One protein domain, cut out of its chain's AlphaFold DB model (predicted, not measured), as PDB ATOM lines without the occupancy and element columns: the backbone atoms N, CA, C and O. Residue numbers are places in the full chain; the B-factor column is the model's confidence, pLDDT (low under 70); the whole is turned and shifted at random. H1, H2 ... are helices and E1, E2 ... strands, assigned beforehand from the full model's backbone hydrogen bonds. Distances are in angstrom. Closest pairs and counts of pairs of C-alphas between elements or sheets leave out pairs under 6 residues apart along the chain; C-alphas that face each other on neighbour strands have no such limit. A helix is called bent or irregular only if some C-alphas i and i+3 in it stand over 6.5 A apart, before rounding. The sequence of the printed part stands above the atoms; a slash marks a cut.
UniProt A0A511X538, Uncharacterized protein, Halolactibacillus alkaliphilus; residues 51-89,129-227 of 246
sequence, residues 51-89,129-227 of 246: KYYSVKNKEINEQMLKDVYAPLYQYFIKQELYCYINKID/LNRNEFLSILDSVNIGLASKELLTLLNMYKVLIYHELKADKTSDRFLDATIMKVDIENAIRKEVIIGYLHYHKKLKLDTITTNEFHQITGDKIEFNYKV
ATOM      1  N   LYS A  51     -39.949   7.801 -77.707       88.94
ATOM      2  CA  LYS A  51     -40.773   8.489 -76.710       88.94
ATOM      3  C   LYS A  51     -40.851   7.686 -75.414       88.94
ATOM      4  O   LYS A  51     -40.619   8.268 -74.358       88.94
ATOM      5  N   TYR A  52     -41.107   6.378 -75.479       86.12
ATOM      6  CA  TYR A  52     -41.159   5.505 -74.304       86.12
ATOM      7  C   TYR A  52     -39.854   5.546 -73.503       86.12
ATOM      8  O   TYR A  52     -39.880   5.812 -72.302       86.12
ATOM      9  N   TYR A  53     -38.706   5.376 -74.167       84.56
ATOM     10  CA  TYR A  53     -37.404   5.468 -73.504       84.56
ATOM     11  C   TYR A  53     -37.144   6.863 -72.932       84.56
ATOM     12  O   TYR A  53     -36.632   6.975 -71.822       84.56
ATOM     13  N   SER A  54     -37.528   7.929 -73.642       83.44
ATOM     14  CA  SER A  54     -37.357   9.301 -73.153       83.44
ATOM     15  C   SER A  54     -38.185   9.580 -71.894       83.44
ATOM     16  O   SER A  54     -37.669  10.171 -70.948       83.44
ATOM     17  N   VAL A  55     -39.435   9.104 -71.853       86.75
ATOM     18  CA  VAL A  55     -40.344   9.277 -70.713       86.75
ATOM     19  C   VAL A  55     -39.850   8.458 -69.531       86.75
ATOM     20  O   VAL A  55     -39.705   9.004 -68.443       86.75
ATOM     21  N   LYS A  56     -39.497   7.188 -69.750       86.75
ATOM     22  CA  LYS A  56     -39.000   6.309 -68.688       86.75
ATOM     23  C   LYS A  56     -37.678   6.800 -68.100       86.75
ATOM     24  O   LYS A  56     -37.503   6.799 -66.889       86.75
ATOM     25  N   ASN A  57     -36.754   7.267 -68.941       86.50
ATOM     26  CA  ASN A  57     -35.507   7.863 -68.462       86.50
ATOM     27  C   ASN A  57     -35.766   9.145 -67.670       86.50
ATOM     28  O   ASN A  57     -35.107   9.374 -66.659       86.50
ATOM     29  N   LYS A  58     -36.704   9.985 -68.120       88.94
ATOM     30  CA  LYS A  58     -37.099  11.189 -67.386       88.94
ATOM     31  C   LYS A  58     -37.677  10.827 -66.016       88.94
ATOM     32  O   LYS A  58     -37.202  11.366 -65.028       88.94
ATOM     33  N   GLU A  59     -38.596   9.871 -65.956       89.75
ATOM     34  CA  GLU A  59     -39.212   9.390 -64.714       89.75
ATOM     35  C   GLU A  59     -38.172   8.847 -63.723       89.75
ATOM     36  O   GLU A  59     -38.153   9.253 -62.566       89.75
ATOM     37  N   ILE A  60     -37.243   7.998 -64.179       88.88
ATOM     38  CA  ILE A  60     -36.167   7.471 -63.323       88.88
ATOM     39  C   ILE A  60     -35.274   8.607 -62.806       88.88
ATOM     40  O   ILE A  60     -34.935   8.637 -61.627       88.88
ATOM     41  N   ASN A  61     -34.898   9.557 -63.668       90.94
ATOM     42  CA  ASN A  61     -34.082  10.701 -63.259       90.94
ATOM     43  C   ASN A  61     -34.829  11.608 -62.256       90.94
ATOM     44  O   ASN A  61     -34.200  12.131 -61.340       90.94
ATOM     45  N   GLU A  62     -36.145  11.787 -62.408       90.56
ATOM     46  CA  GLU A  62     -36.992  12.520 -61.454       90.56
ATOM     47  C   GLU A  62     -37.054  11.809 -60.103       90.56
ATOM     48  O   GLU A  62     -36.876  12.455 -59.073       90.56
ATOM     49  N   GLN A  63     -37.235  10.487 -60.100       92.19
ATOM     50  CA  GLN A  63     -37.229   9.683 -58.875       92.19
ATOM     51  C   GLN A  63     -35.862   9.724 -58.184       92.19
ATOM     52  O   GLN A  63     -35.795   9.955 -56.985       92.19
ATOM     53  N   MET A  64     -34.757   9.593 -58.924       91.19
ATOM     54  CA  MET A  64     -33.406   9.739 -58.366       91.19
ATOM     55  C   MET A  64     -33.209  11.118 -57.733       91.19
ATOM     56  O   MET A  64     -32.714  11.226 -56.612       91.19
ATOM     57  N   LEU A  65     -33.619  12.186 -58.422       91.56
ATOM     58  CA  LEU A  65     -33.526  13.534 -57.875       91.56
ATOM     59  C   LEU A  65     -34.360  13.675 -56.599       91.56
ATOM     60  O   LEU A  65     -33.844  14.163 -55.599       91.56
ATOM     61  N   LYS A  66     -35.623  13.255 -56.630       91.50
ATOM     62  CA  LYS A  66     -36.587  13.450 -55.545       91.50
ATOM     63  C   LYS A  66     -36.301  12.575 -54.325       91.50
ATOM     64  O   LYS A  66     -36.341  13.080 -53.210       91.50
ATOM     65  N   ASP A  67     -36.012  11.296 -54.538       89.75
ATOM     66  CA  ASP A  67     -35.985  10.279 -53.481       89.75
ATOM     67  C   ASP A  67     -34.561   9.988 -52.969       89.75
ATOM     68  O   ASP A  67     -34.392   9.246 -52.002       89.75
ATOM     69  N   VAL A  68     -33.526  10.548 -53.612       91.38
ATOM     70  CA  VAL A  68     -32.118  10.364 -53.215       91.38
ATOM     71  C   VAL A  68     -31.428  11.704 -52.991       91.38
ATOM     72  O   VAL A  68     -31.032  12.021 -51.872       91.38
ATOM     73  N   TYR A  69     -31.262  12.507 -54.044       91.88
ATOM     74  CA  TYR A  69     -30.353  13.658 -53.982       91.88
ATOM     75  C   TYR A  69     -30.970  14.889 -53.322       91.88
ATOM     76  O   TYR A  69     -30.285  15.570 -52.566       91.88
ATOM     77  N   ALA A  70     -32.245  15.185 -53.572       90.50
ATOM     78  CA  ALA A  70     -32.940  16.328 -52.990       90.50
ATOM     79  C   ALA A  70     -32.960  16.316 -51.449       90.50
ATOM     80  O   ALA A  70     -32.568  17.336 -50.882       90.50
ATOM     81  N   PRO A  71     -33.349  15.229 -50.750       90.75
ATOM     82  CA  PRO A  71     -33.379  15.234 -49.286       90.75
ATOM     83  C   PRO A  71     -31.980  15.417 -48.677       90.75
ATOM     84  O   PRO A  71     -31.809  16.208 -47.749       90.75
ATOM     85  N   LEU A  72     -30.958  14.766 -49.246       91.31
ATOM     86  CA  LEU A  72     -29.570  14.913 -48.797       91.31
ATOM     87  C   LEU A  72     -29.028  16.324 -49.064       91.31
ATOM     88  O   LEU A  72     -28.368  16.919 -48.216       91.31
ATOM     89  N   TYR A  73     -29.335  16.894 -50.228       91.44
ATOM     90  CA  TYR A  73     -28.923  18.245 -50.590       91.44
ATOM     91  C   TYR A  73     -29.589  19.307 -49.701       91.44
ATOM     92  O   TYR A  73     -28.925  20.230 -49.225       91.44
ATOM     93  N   GLN A  74     -30.886  19.155 -49.415       89.88
ATOM     94  CA  GLN A  74     -31.630  20.042 -48.515       89.88
ATOM     95  C   GLN A  74     -31.032  20.069 -47.106       89.88
ATOM     96  O   GLN A  74     -31.009  21.130 -46.480       89.88
ATOM     97  N   TYR A  75     -30.512  18.937 -46.619       90.94
ATOM     98  CA  TYR A  75     -29.806  18.890 -45.341       90.94
ATOM     99  C   TYR A  75     -28.601  19.843 -45.327       90.94
ATOM    100  O   TYR A  75     -28.495  20.677 -44.426       90.94
ATOM    101  N   PHE A  76     -27.742  19.790 -46.351       91.56
ATOM    102  CA  PHE A  76     -26.573  20.672 -46.444       91.56
ATOM    103  C   PHE A  76     -26.961  22.147 -46.597       91.56
ATOM    104  O   PHE A  76     -26.367  22.999 -45.944       91.56
ATOM    105  N   ILE A  77     -27.993  22.462 -47.387       91.19
ATOM    106  CA  ILE A  77     -28.505  23.837 -47.516       91.19
ATOM    107  C   ILE A  77     -28.995  24.377 -46.170       91.19
ATOM    108  O   ILE A  77     -28.630  25.486 -45.780       91.19
ATOM    109  N   LYS A  78     -29.789  23.583 -45.438       90.56
ATOM    110  CA  LYS A  78     -30.299  23.931 -44.105       90.56
ATOM    111  C   LYS A  78     -29.150  24.198 -43.129       90.56
ATOM    112  O   LYS A  78     -29.188  25.180 -42.390       90.56
ATOM    113  N   GLN A  79     -28.125  23.348 -43.158       90.88
ATOM    114  CA  GLN A  79     -26.938  23.479 -42.319       90.88
ATOM    115  C   GLN A  79     -26.154  24.761 -42.622       90.88
ATOM    116  O   GLN A  79     -25.870  25.535 -41.711       90.88
ATOM    117  N   GLU A  80     -25.829  25.016 -43.891       91.19
ATOM    118  CA  GLU A  80     -25.039  26.196 -44.257       91.19
ATOM    119  C   GLU A  80     -25.799  27.504 -44.024       91.19
ATOM    120  O   GLU A  80     -25.203  28.487 -43.581       91.19
ATOM    121  N   LEU A  81     -27.119  27.520 -44.238       90.75
ATOM    122  CA  LEU A  81     -27.944  28.680 -43.908       90.75
ATOM    123  C   LEU A  81     -27.916  28.968 -42.402       90.75
ATOM    124  O   LEU A  81     -27.820  30.125 -41.991       90.75
ATOM    125  N   TYR A  82     -27.967  27.923 -41.572       89.69
ATOM    126  CA  TYR A  82     -27.859  28.080 -40.125       89.69
ATOM    127  C   TYR A  82     -26.505  28.680 -39.724       89.69
ATOM    128  O   TYR A  82     -26.468  29.634 -38.942       89.69
ATOM    129  N   CYS A  83     -25.401  28.179 -40.283       88.94
ATOM    130  CA  CYS A  83     -24.069  28.744 -40.044       88.94
ATOM    131  C   CYS A  83     -23.977  30.202 -40.486       88.94
ATOM    132  O   CYS A  83     -23.430  31.026 -39.754       88.94
ATOM    133  N   TYR A  84     -24.559  30.527 -41.641       89.69
ATOM    134  CA  TYR A  84     -24.590  31.879 -42.179       89.69
ATOM    135  C   TYR A  84     -25.317  32.861 -41.252       89.69
ATOM    136  O   TYR A  84     -24.766  33.902 -40.891       89.69
ATOM    137  N   ILE A  85     -26.535  32.517 -40.816       88.44
ATOM    138  CA  ILE A  85     -27.356  33.374 -39.945       88.44
ATOM    139  C   ILE A  85     -26.671  33.603 -38.593       88.44
ATOM    140  O   ILE A  85     -26.645  34.730 -38.095       88.44
ATOM    141  N   ASN A  86     -26.086  32.550 -38.018       86.69
ATOM    142  CA  ASN A  86     -25.437  32.606 -36.708       86.69
ATOM    143  C   ASN A  86     -23.975  33.077 -36.763       86.69
ATOM    144  O   ASN A  86     -23.338  33.175 -35.717       86.69
ATOM    145  N   LYS A  87     -23.449  33.397 -37.956       85.94
ATOM    146  CA  LYS A  87     -22.054  33.815 -38.181       85.94
ATOM    147  C   LYS A  87     -21.031  32.839 -37.589       85.94
ATOM    148  O   LYS A  87     -20.053  33.255 -36.970       85.94
ATOM    149  N   ILE A  88     -21.277  31.545 -37.762       85.56
ATOM    150  CA  ILE A  88     -20.367  30.494 -37.306       85.56
ATOM    151  C   ILE A  88     -19.195  30.432 -38.287       85.56
ATOM    152  O   ILE A  88     -19.371  29.989 -39.422       85.56
ATOM    153  N   ASP A  89     -18.020  30.884 -37.847       82.12
ATOM    154  CA  ASP A  89     -16.775  30.746 -38.603       82.12
ATOM    155  C   ASP A  89     -16.250  29.314 -38.459       82.12
ATOM    156  O   ASP A  89     -15.987  28.845 -37.349       82.12
ATOM    157  N   LEU A 129     -30.544  19.153 -37.189       79.56
ATOM    158  CA  LEU A 129     -29.176  19.217 -37.710       79.56
ATOM    159  C   LEU A 129     -28.246  18.459 -36.763       79.56
ATOM    160  O   LEU A 129     -27.459  19.041 -36.020       79.56
ATOM    161  N   ASN A 130     -28.395  17.140 -36.744       81.00
ATOM    162  CA  ASN A 130     -27.462  16.254 -36.067       81.00
ATOM    163  C   ASN A 130     -27.183  15.023 -36.937       81.00
ATOM    164  O   ASN A 130     -27.828  14.800 -37.970       81.00
ATOM    165  N   ARG A 131     -26.213  14.219 -36.506       80.62
ATOM    166  CA  ARG A 131     -25.774  13.019 -37.225       80.62
ATOM    167  C   ARG A 131     -26.836  11.920 -37.239       80.62
ATOM    168  O   ARG A 131     -26.971  11.238 -38.246       80.62
ATOM    169  N   ASN A 132     -27.618  11.781 -36.168       78.88
ATOM    170  CA  ASN A 132     -28.697  10.791 -36.087       78.88
ATOM    171  C   ASN A 132     -29.825  11.088 -37.082       78.88
ATOM    172  O   ASN A 132     -30.349  10.173 -37.706       78.88
ATOM    173  N   GLU A 133     -30.160  12.360 -37.278       81.75
ATOM    174  CA  GLU A 133     -31.115  12.776 -38.296       81.75
ATOM    175  C   GLU A 133     -30.516  12.634 -39.690       81.75
ATOM    176  O   GLU A 133     -31.195  12.209 -40.615       81.75
ATOM    177  N   PHE A 134     -29.228  12.932 -39.871       83.38
ATOM    178  CA  PHE A 134     -28.600  12.643 -41.155       83.38
ATOM    179  C   PHE A 134     -28.738  11.152 -41.500       83.38
ATOM    180  O   PHE A 134     -29.165  10.826 -42.602       83.38
ATOM    181  N   LEU A 135     -28.486  10.257 -40.534       82.19
ATOM    182  CA  LEU A 135     -28.715   8.815 -40.670       82.19
ATOM    183  C   LEU A 135     -30.190   8.459 -40.929       82.19
ATOM    184  O   LEU A 135     -30.445   7.592 -41.762       82.19
ATOM    185  N   SER A 136     -31.150   9.132 -40.287       81.94
ATOM    186  CA  SER A 136     -32.583   8.907 -40.537       81.94
ATOM    187  C   SER A 136     -32.973   9.290 -41.969       81.94
ATOM    188  O   SER A 136     -33.703   8.556 -42.638       81.94
ATOM    189  N   ILE A 137     -32.396  10.375 -42.495       80.00
ATOM    190  CA  ILE A 137     -32.529  10.752 -43.903       80.00
ATOM    191  C   ILE A 137     -31.907   9.669 -44.789       80.00
ATOM    192  O   ILE A 137     -32.538   9.282 -45.771       80.00
ATOM    193  N   LEU A 138     -30.739   9.113 -44.435       78.38
ATOM    194  CA  LEU A 138     -30.138   8.007 -45.196       78.38
ATOM    195  C   LEU A 138     -31.052   6.782 -45.269       78.38
ATOM    196  O   LEU A 138     -31.107   6.131 -46.308       78.38
ATOM    197  N   ASP A 139     -31.751   6.459 -44.184       77.62
ATOM    198  CA  ASP A 139     -32.675   5.321 -44.140       77.62
ATOM    199  C   ASP A 139     -33.953   5.571 -44.956       77.62
ATOM    200  O   ASP A 139     -34.578   4.623 -45.429       77.62
ATOM    201  N   SER A 140     -34.315   6.840 -45.171       78.25
ATOM    202  CA  SER A 140     -35.437   7.232 -46.035       78.25
ATOM    203  C   SER A 140     -35.093   7.244 -47.530       78.25
ATOM    204  O   SER A 140     -35.993   7.188 -48.371       78.25
ATOM    205  N   VAL A 141     -33.802   7.314 -47.875       81.94
ATOM    206  CA  VAL A 141     -33.337   7.360 -49.264       81.94
ATOM    207  C   VAL A 141     -33.571   6.017 -49.948       81.94
ATOM    208  O   VAL A 141     -33.229   4.951 -49.431       81.94
ATOM    209  N   ASN A 142     -34.097   6.054 -51.174       78.25
ATOM    210  CA  ASN A 142     -34.291   4.840 -51.960       78.25
ATOM    211  C   ASN A 142     -32.942   4.281 -52.450       78.25
ATOM    212  O   ASN A 142     -32.410   4.691 -53.483       78.25
ATOM    213  N   ILE A 143     -32.409   3.296 -51.721       75.31
ATOM    214  CA  ILE A 143     -31.142   2.609 -52.025       75.31
ATOM    215  C   ILE A 143     -31.122   2.022 -53.446       75.31
ATOM    216  O   ILE A 143     -30.070   1.993 -54.082       75.31
ATOM    217  N   GLY A 144     -32.274   1.588 -53.972       78.75
ATOM    218  CA  GLY A 144     -32.379   1.047 -55.331       78.75
ATOM    219  C   GLY A 144     -32.166   2.088 -56.436       78.75
ATOM    220  O   GLY A 144     -31.883   1.718 -57.574       78.75
ATOM    221  N   LEU A 145     -32.282   3.376 -56.104       83.75
ATOM    222  CA  LEU A 145     -32.104   4.506 -57.019       83.75
ATOM    223  C   LEU A 145     -30.791   5.268 -56.786       83.75
ATOM    224  O   LEU A 145     -30.375   6.042 -57.650       83.75
ATOM    225  N   ALA A 146     -30.137   5.077 -55.639       85.00
ATOM    226  CA  ALA A 146     -28.888   5.754 -55.314       85.00
ATOM    227  C   ALA A 146     -27.739   5.324 -56.244       85.00
ATOM    228  O   ALA A 146     -27.705   4.197 -56.749       85.00
ATOM    229  N   SER A 147     -26.762   6.216 -56.470       87.12
ATOM    230  CA  SER A 147     -25.529   5.804 -57.148       87.12
ATOM    231  C   SER A 147     -24.810   4.757 -56.292       87.12
ATOM    232  O   SER A 147     -24.885   4.774 -55.061       87.12
ATOM    233  N   LYS A 148     -24.101   3.827 -56.942       89.00
ATOM    234  CA  LYS A 148     -23.308   2.815 -56.227       89.00
ATOM    235  C   LYS A 148     -22.269   3.468 -55.317       89.00
ATOM    236  O   LYS A 148     -22.051   2.990 -54.214       89.00
ATOM    237  N   GLU A 149     -21.672   4.561 -55.782       90.00
ATOM    238  CA  GLU A 149     -20.681   5.332 -55.038       90.00
ATOM    239  C   GLU A 149     -21.291   5.973 -53.792       90.00
ATOM    240  O   GLU A 149     -20.803   5.721 -52.691       90.00
ATOM    241  N   LEU A 150     -22.416   6.685 -53.933       90.56
ATOM    242  CA  LEU A 150     -23.138   7.240 -52.791       90.56
ATOM    243  C   LEU A 150     -23.510   6.134 -51.802       90.56
ATOM    244  O   LEU A 150     -23.212   6.249 -50.621       90.56
ATOM    245  N   LEU A 151     -24.080   5.023 -52.271       89.50
ATOM    246  CA  LEU A 151     -24.442   3.897 -51.408       89.50
ATOM    247  C   LEU A 151     -23.241   3.339 -50.629       89.50
ATOM    248  O   LEU A 151     -23.359   3.041 -49.439       89.50
ATOM    249  N   THR A 152     -22.087   3.193 -51.279       91.19
ATOM    250  CA  THR A 152     -20.853   2.758 -50.619       91.19
ATOM    251  C   THR A 152     -20.436   3.749 -49.536       91.19
ATOM    252  O   THR A 152     -20.233   3.337 -48.395       91.19
ATOM    253  N   LEU A 153     -20.387   5.045 -49.856       92.69
ATOM    254  CA  LEU A 153     -20.014   6.096 -48.907       92.69
ATOM    255  C   LEU A 153     -20.960   6.142 -47.698       92.69
ATOM    256  O   LEU A 153     -20.503   6.186 -46.556       92.69
ATOM    257  N   LEU A 154     -22.271   6.049 -47.932       89.69
ATOM    258  CA  LEU A 154     -23.284   6.037 -46.874       89.69
ATOM    259  C   LEU A 154     -23.124   4.833 -45.934       89.69
ATOM    260  O   LEU A 154     -23.232   4.976 -44.716       89.69
ATOM    261  N   ASN A 155     -22.840   3.644 -46.473       89.31
ATOM    262  CA  ASN A 155     -22.619   2.451 -45.654       89.31
ATOM    263  C   ASN A 155     -21.317   2.532 -44.849       89.31
ATOM    264  O   ASN A 155     -21.301   2.147 -43.681       89.31
ATOM    265  N   MET A 156     -20.243   3.059 -45.441       91.81
ATOM    266  CA  MET A 156     -18.992   3.283 -44.715       91.81
ATOM    267  C   MET A 156     -19.202   4.276 -43.566       91.81
ATOM    268  O   MET A 156     -18.790   4.003 -42.441       91.81
ATOM    269  N   TYR A 157     -19.925   5.374 -43.812       91.50
ATOM    270  CA  TYR A 157     -20.267   6.355 -42.783       91.50
ATOM    271  C   TYR A 157     -21.036   5.731 -41.607       91.50
ATOM    272  O   TYR A 157     -20.666   5.941 -40.453       91.50
ATOM    273  N   LYS A 158     -22.045   4.888 -41.876       88.12
ATOM    274  CA  LYS A 158     -22.800   4.164 -40.832       88.12
ATOM    275  C   LYS A 158     -21.893   3.336 -39.916       88.12
ATOM    276  O   LYS A 158     -22.071   3.343 -38.699       88.12
ATOM    277  N   VAL A 159     -20.915   2.638 -40.492       89.25
ATOM    278  CA  VAL A 159     -19.953   1.824 -39.732       89.25
ATOM    279  C   VAL A 159     -19.049   2.704 -38.868       89.25
ATOM    280  O   VAL A 159     -18.835   2.393 -37.697       89.25
ATOM    281  N   LEU A 160     -18.551   3.817 -39.411       90.00
ATOM    282  CA  LEU A 160     -17.668   4.723 -38.674       90.00
ATOM    283  C   LEU A 160     -18.369   5.386 -37.487       90.00
ATOM    284  O   LEU A 160     -17.817   5.385 -36.389       90.00
ATOM    285  N   ILE A 161     -19.610   5.848 -37.668       85.44
ATOM    286  CA  ILE A 161     -20.420   6.393 -36.568       85.44
ATOM    287  C   ILE A 161     -20.640   5.343 -35.475       85.44
ATOM    288  O   ILE A 161     -20.491   5.635 -34.290       85.44
ATOM    289  N   TYR A 162     -20.944   4.098 -35.851       85.06
ATOM    290  CA  TYR A 162     -21.106   3.015 -34.880       85.06
ATOM    291  C   TYR A 162     -19.837   2.782 -34.042       85.06
ATOM    292  O   TYR A 162     -19.932   2.531 -32.838       85.06
ATOM    293  N   HIS A 163     -18.655   2.872 -34.657       81.44
ATOM    294  CA  HIS A 163     -17.385   2.749 -33.946       81.44
ATOM    295  C   HIS A 163     -17.087   3.961 -33.058       81.44
ATOM    296  O   HIS A 163     -16.690   3.764 -31.911       81.44
ATOM    297  N   GLU A 164     -17.331   5.183 -33.531       80.31
ATOM    298  CA  GLU A 164     -17.134   6.419 -32.760       80.31
ATOM    299  C   GLU A 164     -17.996   6.444 -31.486       80.31
ATOM    300  O   GLU A 164     -17.523   6.838 -30.423       80.31
ATOM    301  N   LEU A 165     -19.235   5.942 -31.559       79.00
ATOM    302  CA  LEU A 165     -20.155   5.877 -30.416       79.00
ATOM    303  C   LEU A 165     -19.752   4.849 -29.345       79.00
ATOM    304  O   LEU A 165     -20.222   4.937 -28.210       79.00
ATOM    305  N   LYS A 166     -18.944   3.842 -29.698       80.06
ATOM    306  CA  LYS A 166     -18.610   2.711 -28.811       80.06
ATOM    307  C   LYS A 166     -17.158   2.675 -28.357       80.06
ATOM    308  O   LYS A 166     -16.854   1.978 -27.390       80.06
ATOM    309  N   ALA A 167     -16.262   3.340 -29.075       79.62
ATOM    310  CA  ALA A 167     -14.843   3.341 -28.769       79.62
ATOM    311  C   ALA A 167     -14.508   4.351 -27.664       79.62
ATOM    312  O   ALA A 167     -15.158   5.384 -27.514       79.62
ATOM    313  N   ASP A 168     -13.457   4.054 -26.903       82.81
ATOM    314  CA  ASP A 168     -12.868   5.040 -26.006       82.81
ATOM    315  C   ASP A 168     -12.246   6.180 -26.824       82.81
ATOM    316  O   ASP A 168     -11.502   5.923 -27.778       82.81
ATOM    317  N   LYS A 169     -12.521   7.429 -26.430       84.69
ATOM    318  CA  LYS A 169     -12.141   8.639 -27.178       84.69
ATOM    319  C   LYS A 169     -10.630   8.814 -27.328       84.69
ATOM    320  O   LYS A 169     -10.191   9.562 -28.193       84.69
ATOM    321  N   THR A 170      -9.840   8.146 -26.487       82.81
ATOM    322  CA  THR A 170      -8.373   8.193 -26.549       82.81
ATOM    323  C   THR A 170      -7.742   7.017 -27.289       82.81
ATOM    324  O   THR A 170      -6.527   6.978 -27.444       82.81
ATOM    325  N   SER A 171      -8.545   6.067 -27.774       86.94
ATOM    326  CA  SER A 171      -8.033   4.915 -28.516       86.94
ATOM    327  C   SER A 171      -7.692   5.264 -29.968       86.94
ATOM    328  O   SER A 171      -8.434   5.998 -30.621       86.94
ATOM    329  N   ASP A 172      -6.641   4.646 -30.518       88.25
ATOM    330  CA  ASP A 172      -6.265   4.801 -31.935       88.25
ATOM    331  C   ASP A 172      -7.442   4.502 -32.874       88.25
ATOM    332  O   ASP A 172      -7.687   5.223 -33.831       88.25
ATOM    333  N   ARG A 173      -8.263   3.497 -32.534       85.31
ATOM    334  CA  ARG A 173      -9.473   3.151 -33.299       85.31
ATOM    335  C   ARG A 173     -10.481   4.293 -33.367       85.31
ATOM    336  O   ARG A 173     -11.135   4.452 -34.392       85.31
ATOM    337  N   PHE A 174     -10.651   5.040 -32.277       88.00
ATOM    338  CA  PHE A 174     -11.533   6.203 -32.258       88.00
ATOM    339  C   PHE A 174     -10.959   7.333 -33.113       88.00
ATOM    340  O   PHE A 174     -11.699   7.944 -33.883       88.00
ATOM    341  N   LEU A 175      -9.652   7.585 -33.008       87.94
ATOM    342  CA  LEU A 175      -8.973   8.624 -33.783       87.94
ATOM    343  C   LEU A 175      -9.029   8.324 -35.286       87.94
ATOM    344  O   LEU A 175      -9.496   9.166 -36.050       87.94
ATOM    345  N   ASP A 176      -8.669   7.105 -35.691       89.38
ATOM    346  CA  ASP A 176      -8.742   6.643 -37.081       89.38
ATOM    347  C   ASP A 176     -10.174   6.736 -37.621       89.38
ATOM    348  O   ASP A 176     -10.399   7.259 -38.713       89.38
ATOM    349  N   ALA A 177     -11.162   6.278 -36.842       89.12
ATOM    350  CA  ALA A 177     -12.565   6.359 -37.236       89.12
ATOM    351  C   ALA A 177     -13.035   7.810 -37.383       89.12
ATOM    352  O   ALA A 177     -13.763   8.119 -38.322       89.12
ATOM    353  N   THR A 178     -12.602   8.704 -36.492       87.38
ATOM    354  CA  THR A 178     -12.965  10.127 -36.523       87.38
ATOM    355  C   THR A 178     -12.378  10.824 -37.745       87.38
ATOM    356  O   THR A 178     -13.101  11.543 -38.430       87.38
ATOM    357  N   ILE A 179     -11.101  10.580 -38.053       89.94
ATOM    358  CA  ILE A 179     -10.425  11.145 -39.229       89.94
ATOM    359  C   ILE A 179     -11.081  10.619 -40.509       89.94
ATOM    360  O   ILE A 179     -11.550  11.400 -41.335       89.94
ATOM    361  N   MET A 180     -11.202   9.293 -40.638       92.88
ATOM    362  CA  MET A 180     -11.796   8.665 -41.820       92.88
ATOM    363  C   MET A 180     -13.250   9.097 -42.022       92.88
ATOM    364  O   MET A 180     -13.711   9.240 -43.152       92.88
ATOM    365  N   LYS A 181     -13.988   9.333 -40.934       92.50
ATOM    366  CA  LYS A 181     -15.365   9.818 -41.001       92.50
ATOM    367  C   LYS A 181     -15.422  11.184 -41.669       92.50
ATOM    368  O   LYS A 181     -16.234  11.348 -42.571       92.50
ATOM    369  N   VAL A 182     -14.568  12.128 -41.274       92.38
ATOM    370  CA  VAL A 182     -14.534  13.472 -41.875       92.38
ATOM    371  C   VAL A 182     -14.269  13.392 -43.383       92.38
ATOM    372  O   VAL A 182     -14.961  14.044 -44.168       92.38
ATOM    373  N   ASP A 183     -13.346  12.533 -43.818       93.94
ATOM    374  CA  ASP A 183     -13.078  12.315 -45.246       93.94
ATOM    375  C   ASP A 183     -14.303  11.762 -45.992       93.94
ATOM    376  O   ASP A 183     -14.638  12.216 -47.091       93.94
ATOM    377  N   ILE A 184     -15.013  10.810 -45.384       94.25
ATOM    378  CA  ILE A 184     -16.231  10.239 -45.964       94.25
ATOM    379  C   ILE A 184     -17.371  11.253 -45.989       94.25
ATOM    380  O   ILE A 184     -18.081  11.331 -46.989       94.25
ATOM    381  N   GLU A 185     -17.552  12.058 -44.943       93.44
ATOM    382  CA  GLU A 185     -18.567  13.112 -44.910       93.44
ATOM    383  C   GLU A 185     -18.338  14.135 -46.038       93.44
ATOM    384  O   GLU A 185     -19.286  14.512 -46.733       93.44
ATOM    385  N   ASN A 186     -17.082  14.518 -46.290       94.50
ATOM    386  CA  ASN A 186     -16.712  15.359 -47.432       94.50
ATOM    387  C   ASN A 186     -17.040  14.695 -48.775       94.50
ATOM    388  O   ASN A 186     -17.614  15.331 -49.664       94.50
ATOM    389  N   ALA A 187     -16.710  13.412 -48.928       94.38
ATOM    390  CA  ALA A 187     -17.016  12.662 -50.141       94.38
ATOM    391  C   ALA A 187     -18.532  12.559 -50.384       94.38
ATOM    392  O   ALA A 187     -18.988  12.801 -51.502       94.38
ATOM    393  N   ILE A 188     -19.322  12.285 -49.338       93.94
ATOM    394  CA  ILE A 188     -20.790  12.262 -49.402       93.94
ATOM    395  C   ILE A 188     -21.314  13.626 -49.834       93.94
ATOM    396  O   ILE A 188     -22.105  13.710 -50.770       93.94
ATOM    397  N   ARG A 189     -20.860  14.705 -49.186       93.81
ATOM    398  CA  ARG A 189     -21.267  16.073 -49.521       93.81
ATOM    399  C   ARG A 189     -21.028  16.378 -50.997       93.81
ATOM    400  O   ARG A 189     -21.930  16.858 -51.686       93.81
ATOM    401  N   LYS A 190     -19.829  16.070 -51.489       94.25
ATOM    402  CA  LYS A 190     -19.448  16.276 -52.886       94.25
ATOM    403  C   LYS A 190     -20.335  15.475 -53.842       94.25
ATOM    404  O   LYS A 190     -20.870  16.055 -54.784       94.25
ATOM    405  N   GLU A 191     -20.520  14.180 -53.592       94.12
ATOM    406  CA  GLU A 191     -21.350  13.302 -54.429       94.12
ATOM    407  C   GLU A 191     -22.816  13.758 -54.451       94.12
ATOM    408  O   GLU A 191     -23.448  13.804 -55.506       94.12
ATOM    409  N   VAL A 192     -23.351  14.186 -53.303       93.31
ATOM    410  CA  VAL A 192     -24.717  14.713 -53.192       93.31
ATOM    411  C   VAL A 192     -24.893  15.986 -54.019       93.31
ATOM    412  O   VAL A 192     -25.855  16.083 -54.783       93.31
ATOM    413  N   ILE A 193     -23.971  16.949 -53.907       92.50
ATOM    414  CA  ILE A 193     -24.037  18.209 -54.663       92.50
ATOM    415  C   ILE A 193     -23.902  17.939 -56.165       92.50
ATOM    416  O   ILE A 193     -24.718  18.423 -56.953       92.50
ATOM    417  N   ILE A 194     -22.919  17.133 -56.576       92.00
ATOM    418  CA  ILE A 194     -22.706  16.783 -57.987       92.00
ATOM    419  C   ILE A 194     -23.928  16.057 -58.553       92.00
ATOM    420  O   ILE A 194     -24.416  16.421 -59.625       92.00
ATOM    421  N   GLY A 195     -24.452  15.066 -57.832       91.75
ATOM    422  CA  GLY A 195     -25.628  14.313 -58.241       91.75
ATOM    423  C   GLY A 195     -26.864  15.199 -58.377       91.75
ATOM    424  O   GLY A 195     -27.527  15.168 -59.415       91.75
ATOM    425  N   TYR A 196     -27.131  16.064 -57.396       92.00
ATOM    426  CA  TYR A 196     -28.248  17.010 -57.441       92.00
ATOM    427  C   TYR A 196     -28.205  17.904 -58.692       92.00
ATOM    428  O   TYR A 196     -29.202  18.014 -59.417       92.00
ATOM    429  N   LEU A 197     -27.034  18.482 -58.991       90.25
ATOM    430  CA  LEU A 197     -26.815  19.324 -60.171       90.25
ATOM    431  C   LEU A 197     -26.938  18.532 -61.481       90.25
ATOM    432  O   LEU A 197     -27.533  19.005 -62.454       90.25
ATOM    433  N   HIS A 198     -26.402  17.312 -61.515       90.56
ATOM    434  CA  HIS A 198     -26.462  16.434 -62.683       90.56
ATOM    435  C   HIS A 198     -27.898  16.079 -63.066       90.56
ATOM    436  O   HIS A 198     -28.261  16.173 -64.243       90.56
ATOM    437  N   TYR A 199     -28.735  15.707 -62.092       91.12
ATOM    438  CA  TYR A 199     -30.128  15.355 -62.369       91.12
ATOM    439  C   TYR A 199     -30.984  16.576 -62.717       91.12
ATOM    440  O   TYR A 199     -31.807  16.468 -63.625       91.12
ATOM    441  N   HIS A 200     -30.730  17.752 -62.131       90.38
ATOM    442  CA  HIS A 200     -31.351  19.000 -62.598       90.38
ATOM    443  C   HIS A 200     -31.045  19.267 -64.076       90.38
ATOM    444  O   HIS A 200     -31.961  19.466 -64.878       90.38
ATOM    445  N   LYS A 201     -29.769  19.167 -64.469       89.25
ATOM    446  CA  LYS A 201     -29.342  19.358 -65.860       89.25
ATOM    447  C   LYS A 201     -29.966  18.330 -66.807       89.25
ATOM    448  O   LYS A 201     -30.446  18.699 -67.877       89.25
ATOM    449  N   LYS A 202     -29.986  17.045 -66.430       88.44
ATOM    450  CA  LYS A 202     -30.613  15.973 -67.229       88.44
ATOM    451  C   LYS A 202     -32.106  16.201 -67.448       88.44
ATOM    452  O   LYS A 202     -32.614  15.903 -68.527       88.44
ATOM    453  N   LEU A 203     -32.792  16.720 -66.435       88.38
ATOM    454  CA  LEU A 203     -34.224  17.001 -66.472       88.38
ATOM    455  C   LEU A 203     -34.559  18.356 -67.103       88.38
ATOM    456  O   LEU A 203     -35.735  18.638 -67.322       88.38
ATOM    457  N   LYS A 204     -33.539  19.158 -67.445       87.31
ATOM    458  CA  LYS A 204     -33.681  20.545 -67.914       87.31
ATOM    459  C   LYS A 204     -34.471  21.403 -66.923       87.31
ATOM    460  O   LYS A 204     -35.264  22.246 -67.327       87.31
ATOM    461  N   LEU A 205     -34.273  21.142 -65.634       85.00
ATOM    462  CA  LEU A 205     -34.776  21.989 -64.564       85.00
ATOM    463  C   LEU A 205     -33.821  23.165 -64.397       85.00
ATOM    464  O   LEU A 205     -32.601  22.999 -64.526       85.00
ATOM    465  N   ASP A 206     -34.371  24.332 -64.078       76.88
ATOM    466  CA  ASP A 206     -33.570  25.508 -63.766       76.88
ATOM    467  C   ASP A 206     -32.670  25.184 -62.577       76.88
ATOM    468  O   ASP A 206     -33.112  24.955 -61.451       76.88
ATOM    469  N   THR A 207     -31.378  25.061 -62.866       65.50
ATOM    470  CA  THR A 207     -30.402  24.657 -61.866       65.50
ATOM    471  C   THR A 207     -29.950  25.912 -61.148       65.50
ATOM    472  O   THR A 207     -29.238  26.735 -61.719       65.50
ATOM    473  N   ILE A 208     -30.363  26.068 -59.894       65.75
ATOM    474  CA  ILE A 208     -29.932  27.195 -59.073       65.75
ATOM    475  C   ILE A 208     -28.545  26.871 -58.507       65.75
ATOM    476  O   ILE A 208     -28.397  26.459 -57.363       65.75
ATOM    477  N   THR A 209     -27.508  27.001 -59.335       65.00
ATOM    478  CA  THR A 209     -26.109  26.958 -58.870       65.00
ATOM    479  C   THR A 209     -25.699  28.263 -58.203       65.00
ATOM    480  O   THR A 209     -24.753  28.303 -57.419       65.00
ATOM    481  N   THR A 210     -26.373  29.362 -58.534       71.12
ATOM    482  CA  THR A 210     -26.168  30.678 -57.935       71.12
ATOM    483  C   THR A 210     -27.483  31.441 -57.986       71.12
ATOM    484  O   THR A 210     -28.124  31.499 -59.035       71.12
ATOM    485  N   ASN A 211     -27.892  32.023 -56.865       78.62
ATOM    486  CA  ASN A 211     -28.983  32.990 -56.794       78.62
ATOM    487  C   ASN A 211     -28.600  34.162 -55.884       78.62
ATOM    488  O   ASN A 211     -27.459  34.286 -55.449       78.62
ATOM    489  N   GLU A 212     -29.570  35.029 -55.601       80.25
ATOM    490  CA  GLU A 212     -29.410  36.166 -54.691       80.25
ATOM    491  C   GLU A 212     -29.099  35.772 -53.234       80.25
ATOM    492  O   GLU A 212     -28.695  36.623 -52.443       80.25
ATOM    493  N   PHE A 213     -29.282  34.497 -52.871       84.81
ATOM    494  CA  PHE A 213     -29.100  33.999 -51.510       84.81
ATOM    495  C   PHE A 213     -27.793  33.226 -51.321       84.81
ATOM    496  O   PHE A 213     -27.176  33.336 -50.259       84.81
ATOM    497  N   HIS A 214     -27.392  32.420 -52.309       87.38
ATOM    498  CA  HIS A 214     -26.228  31.545 -52.219       87.38
ATOM    499  C   HIS A 214     -25.586  31.234 -53.577       87.38
ATOM    500  O   HIS A 214     -26.210  31.329 -54.635       87.38
ATOM    501  N   GLN A 215     -24.332  30.791 -53.520       88.94
ATOM    502  CA  GLN A 215     -23.529  30.308 -54.633       88.94
ATOM    503  C   GLN A 215     -22.939  28.934 -54.302       88.94
ATOM    504  O   GLN A 215     -22.502  28.681 -53.179       88.94
ATOM    505  N   ILE A 216     -22.883  28.053 -55.299       87.94
ATOM    506  CA  ILE A 216     -22.238  26.744 -55.208       87.94
ATOM    507  C   ILE A 216     -20.942  26.774 -56.019       87.94
ATOM    508  O   ILE A 216     -20.963  27.028 -57.223       87.94
ATOM    509  N   THR A 217     -19.816  26.484 -55.366       84.25
ATOM    510  CA  THR A 217     -18.497  26.379 -56.008       84.25
ATOM    511  C   THR A 217     -17.888  25.023 -55.676       84.25
ATOM    512  O   THR A 217     -17.398  24.806 -54.570       84.25
ATOM    513  N   GLY A 218     -17.930  24.088 -56.630       83.88
ATOM    514  CA  GLY A 218     -17.508  22.706 -56.393       83.88
ATOM    515  C   GLY A 218     -18.437  22.004 -55.399       83.88
ATOM    516  O   GLY A 218     -19.606  21.786 -55.704       83.88
ATOM    517  N   ASP A 219     -17.912  21.664 -54.224       84.19
ATOM    518  CA  ASP A 219     -18.637  21.063 -53.092       84.19
ATOM    519  C   ASP A 219     -18.980  22.072 -51.974       84.19
ATOM    520  O   ASP A 219     -19.587  21.717 -50.954       84.19
ATOM    521  N   LYS A 220     -18.617  23.346 -52.159       88.44
ATOM    522  CA  LYS A 220     -18.905  24.431 -51.220       88.44
ATOM    523  C   LYS A 220     -20.236  25.093 -51.567       88.44
ATOM    524  O   LYS A 220     -20.469  25.458 -52.717       88.44
ATOM    525  N   ILE A 221     -21.066  25.299 -50.548       90.38
ATOM    526  CA  ILE A 221     -22.286  26.110 -50.607       90.38
ATOM    527  C   ILE A 221     -21.998  27.356 -49.770       90.38
ATOM    528  O   ILE A 221     -21.641  27.236 -48.600       90.38
ATOM    529  N   GLU A 222     -22.115  28.538 -50.363       89.56
ATOM    530  CA  GLU A 222     -21.774  29.810 -49.730       89.56
ATOM    531  C   GLU A 222     -22.944  30.783 -49.825       89.56
ATOM    532  O   GLU A 222     -23.380  31.134 -50.918       89.56
ATOM    533  N   PHE A 223     -23.455  31.221 -48.676       89.31
ATOM    534  CA  PHE A 223     -24.503  32.234 -48.603       89.31
ATOM    535  C   PHE A 223     -23.890  33.635 -48.659       89.31
ATOM    536  O   PHE A 223     -22.933  33.936 -47.949       89.31
ATOM    537  N   ASN A 224     -24.449  34.501 -49.501       85.69
ATOM    538  CA  ASN A 224     -23.927  35.844 -49.778       85.69
ATOM    539  C   ASN A 224     -24.984  36.956 -49.607       85.69
ATOM    540  O   ASN A 224     -24.760  38.101 -50.006       85.69
ATOM    541  N   TYR A 225     -26.119  36.638 -48.977       86.44
ATOM    542  CA  TYR A 225     -27.258  37.544 -48.825       86.44
ATOM    543  C   TYR A 225     -26.999  38.713 -47.860       86.44
ATOM    544  O   TYR A 225     -26.995  38.549 -46.638       86.44
ATOM    545  N   LYS A 226     -26.857  39.936 -48.371       84.12
ATOM    546  CA  LYS A 226     -26.643  41.124 -47.532       84.12
ATOM    547  C   LYS A 226     -27.969  41.759 -47.116       84.12
ATOM    548  O   LYS A 226     -28.696  42.286 -47.949       84.12
ATOM    549  N   VAL A 227     -28.236  41.771 -45.811       85.25
ATOM    550  CA  VAL A 227     -29.373  42.502 -45.235       85.25
ATOM    551  C   VAL A 227     -29.079  44.004 -45.249       85.25
ATOM    552  O   VAL A 227     -28.065  44.443 -44.697       85.25
TER     553      VAL A 227
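Overview. This is residues 51 to 89 and 129 to 227 of the 246 residues of an uncharacterized protein of Halolactibacillus alkaliphilus (UniProt A0A511X538). A long helix, H4, runs through the middle; H3 folds back beside it as a helical hairpin, and the bent helix H1 crosses it near the bend. The second arm, H1b, runs on away from H4, with the small hairpin of E1 and E2 beside its residues 76 to 85, while H2 packs on its first turns; residues 51 to 56 of H1 stick out at the other end. The printed part has 138 residues, with four named helices and two named strands in the order H1 H2 H3 H4 E1 E2, the class is mostly helix, and the sheet E1 - E2 is antiparallel. It is only just compact, close to loose, with a radius of gyration of the C-alphas of 17.0 A, and flat in outline, spanning 58 by 43 by 21 A.

Along the chain. H1, residues 51 to 86, begins with C-alpha 51 at (-40.773, 8.489, -76.710). By its hydrogen bonds it was assigned as one helix, but it is bent: C-alphas 67 and 70 are 6.8 A apart. Its arms are H1a, residues 51 to 67, 23.8 A long, and H1b, residues 70 to 86, 24.2 A. H2 is residues 131 to 140, 14.3 A, H3 residues 148 to 166, 27.8 A, and H4 residues 172 to 203, 46.1 A, from C-alpha 172 at (-6.265, 4.801, -31.935). E1, residues 214 to 217, and E2, residues 220 to 223, are each 10.0 A; E2 ends with C-alpha 223 at (-24.503, 32.234, -48.603).

Arrangement. The lines of H1a and H1b stand at a steep tilt of 40 degrees. H1a touches H4 with its residues 58 to 65 alone, closest at the C-alphas of Leu 65 and Tyr 199, 5.9 A, opposite ways at a steep tilt of 37 degrees, only just more than shallow. H1b touches H4 with its residues 70 to 76 alone, closest at the C-alphas of Tyr 73 and Val 192, 6.1 A. H1b also touches H2, the C-alphas of Pro 71 and Ile 137 being closest at 7.1 A. H3 and H4, a helical hairpin, touch at a shallow tilt of 30 degrees, closest at the C-alphas of Leu 160 and Ala 177, 5.5 A. H2 and H3 are close but not clearly touching. In the hairpin E1 and E2, N 215 and O 222 are 2.8 A apart and N 217 and O 220 2.9 A, within hydrogen-bond range. The closest C-alphas of H1b and E2 are those of Tyr 84 and Phe 223, 6.4 A. Every O i to N i+4 pair is within hydrogen-bond range in H1a, H1b, H2 and H4, and 14 of 15 in H3.

Size, cuts and confidence. The C-alphas farthest apart, of Lys 51 and Thr 170, are 59.7 A apart. Residues 90 to 128 are not printed, and C-alphas 89 and 129 are 17.0 A apart across the cut. Of the links printed whole, none is long. The mean pLDDT of the printed part is 86.9, and residues 207 to 209 are under 70.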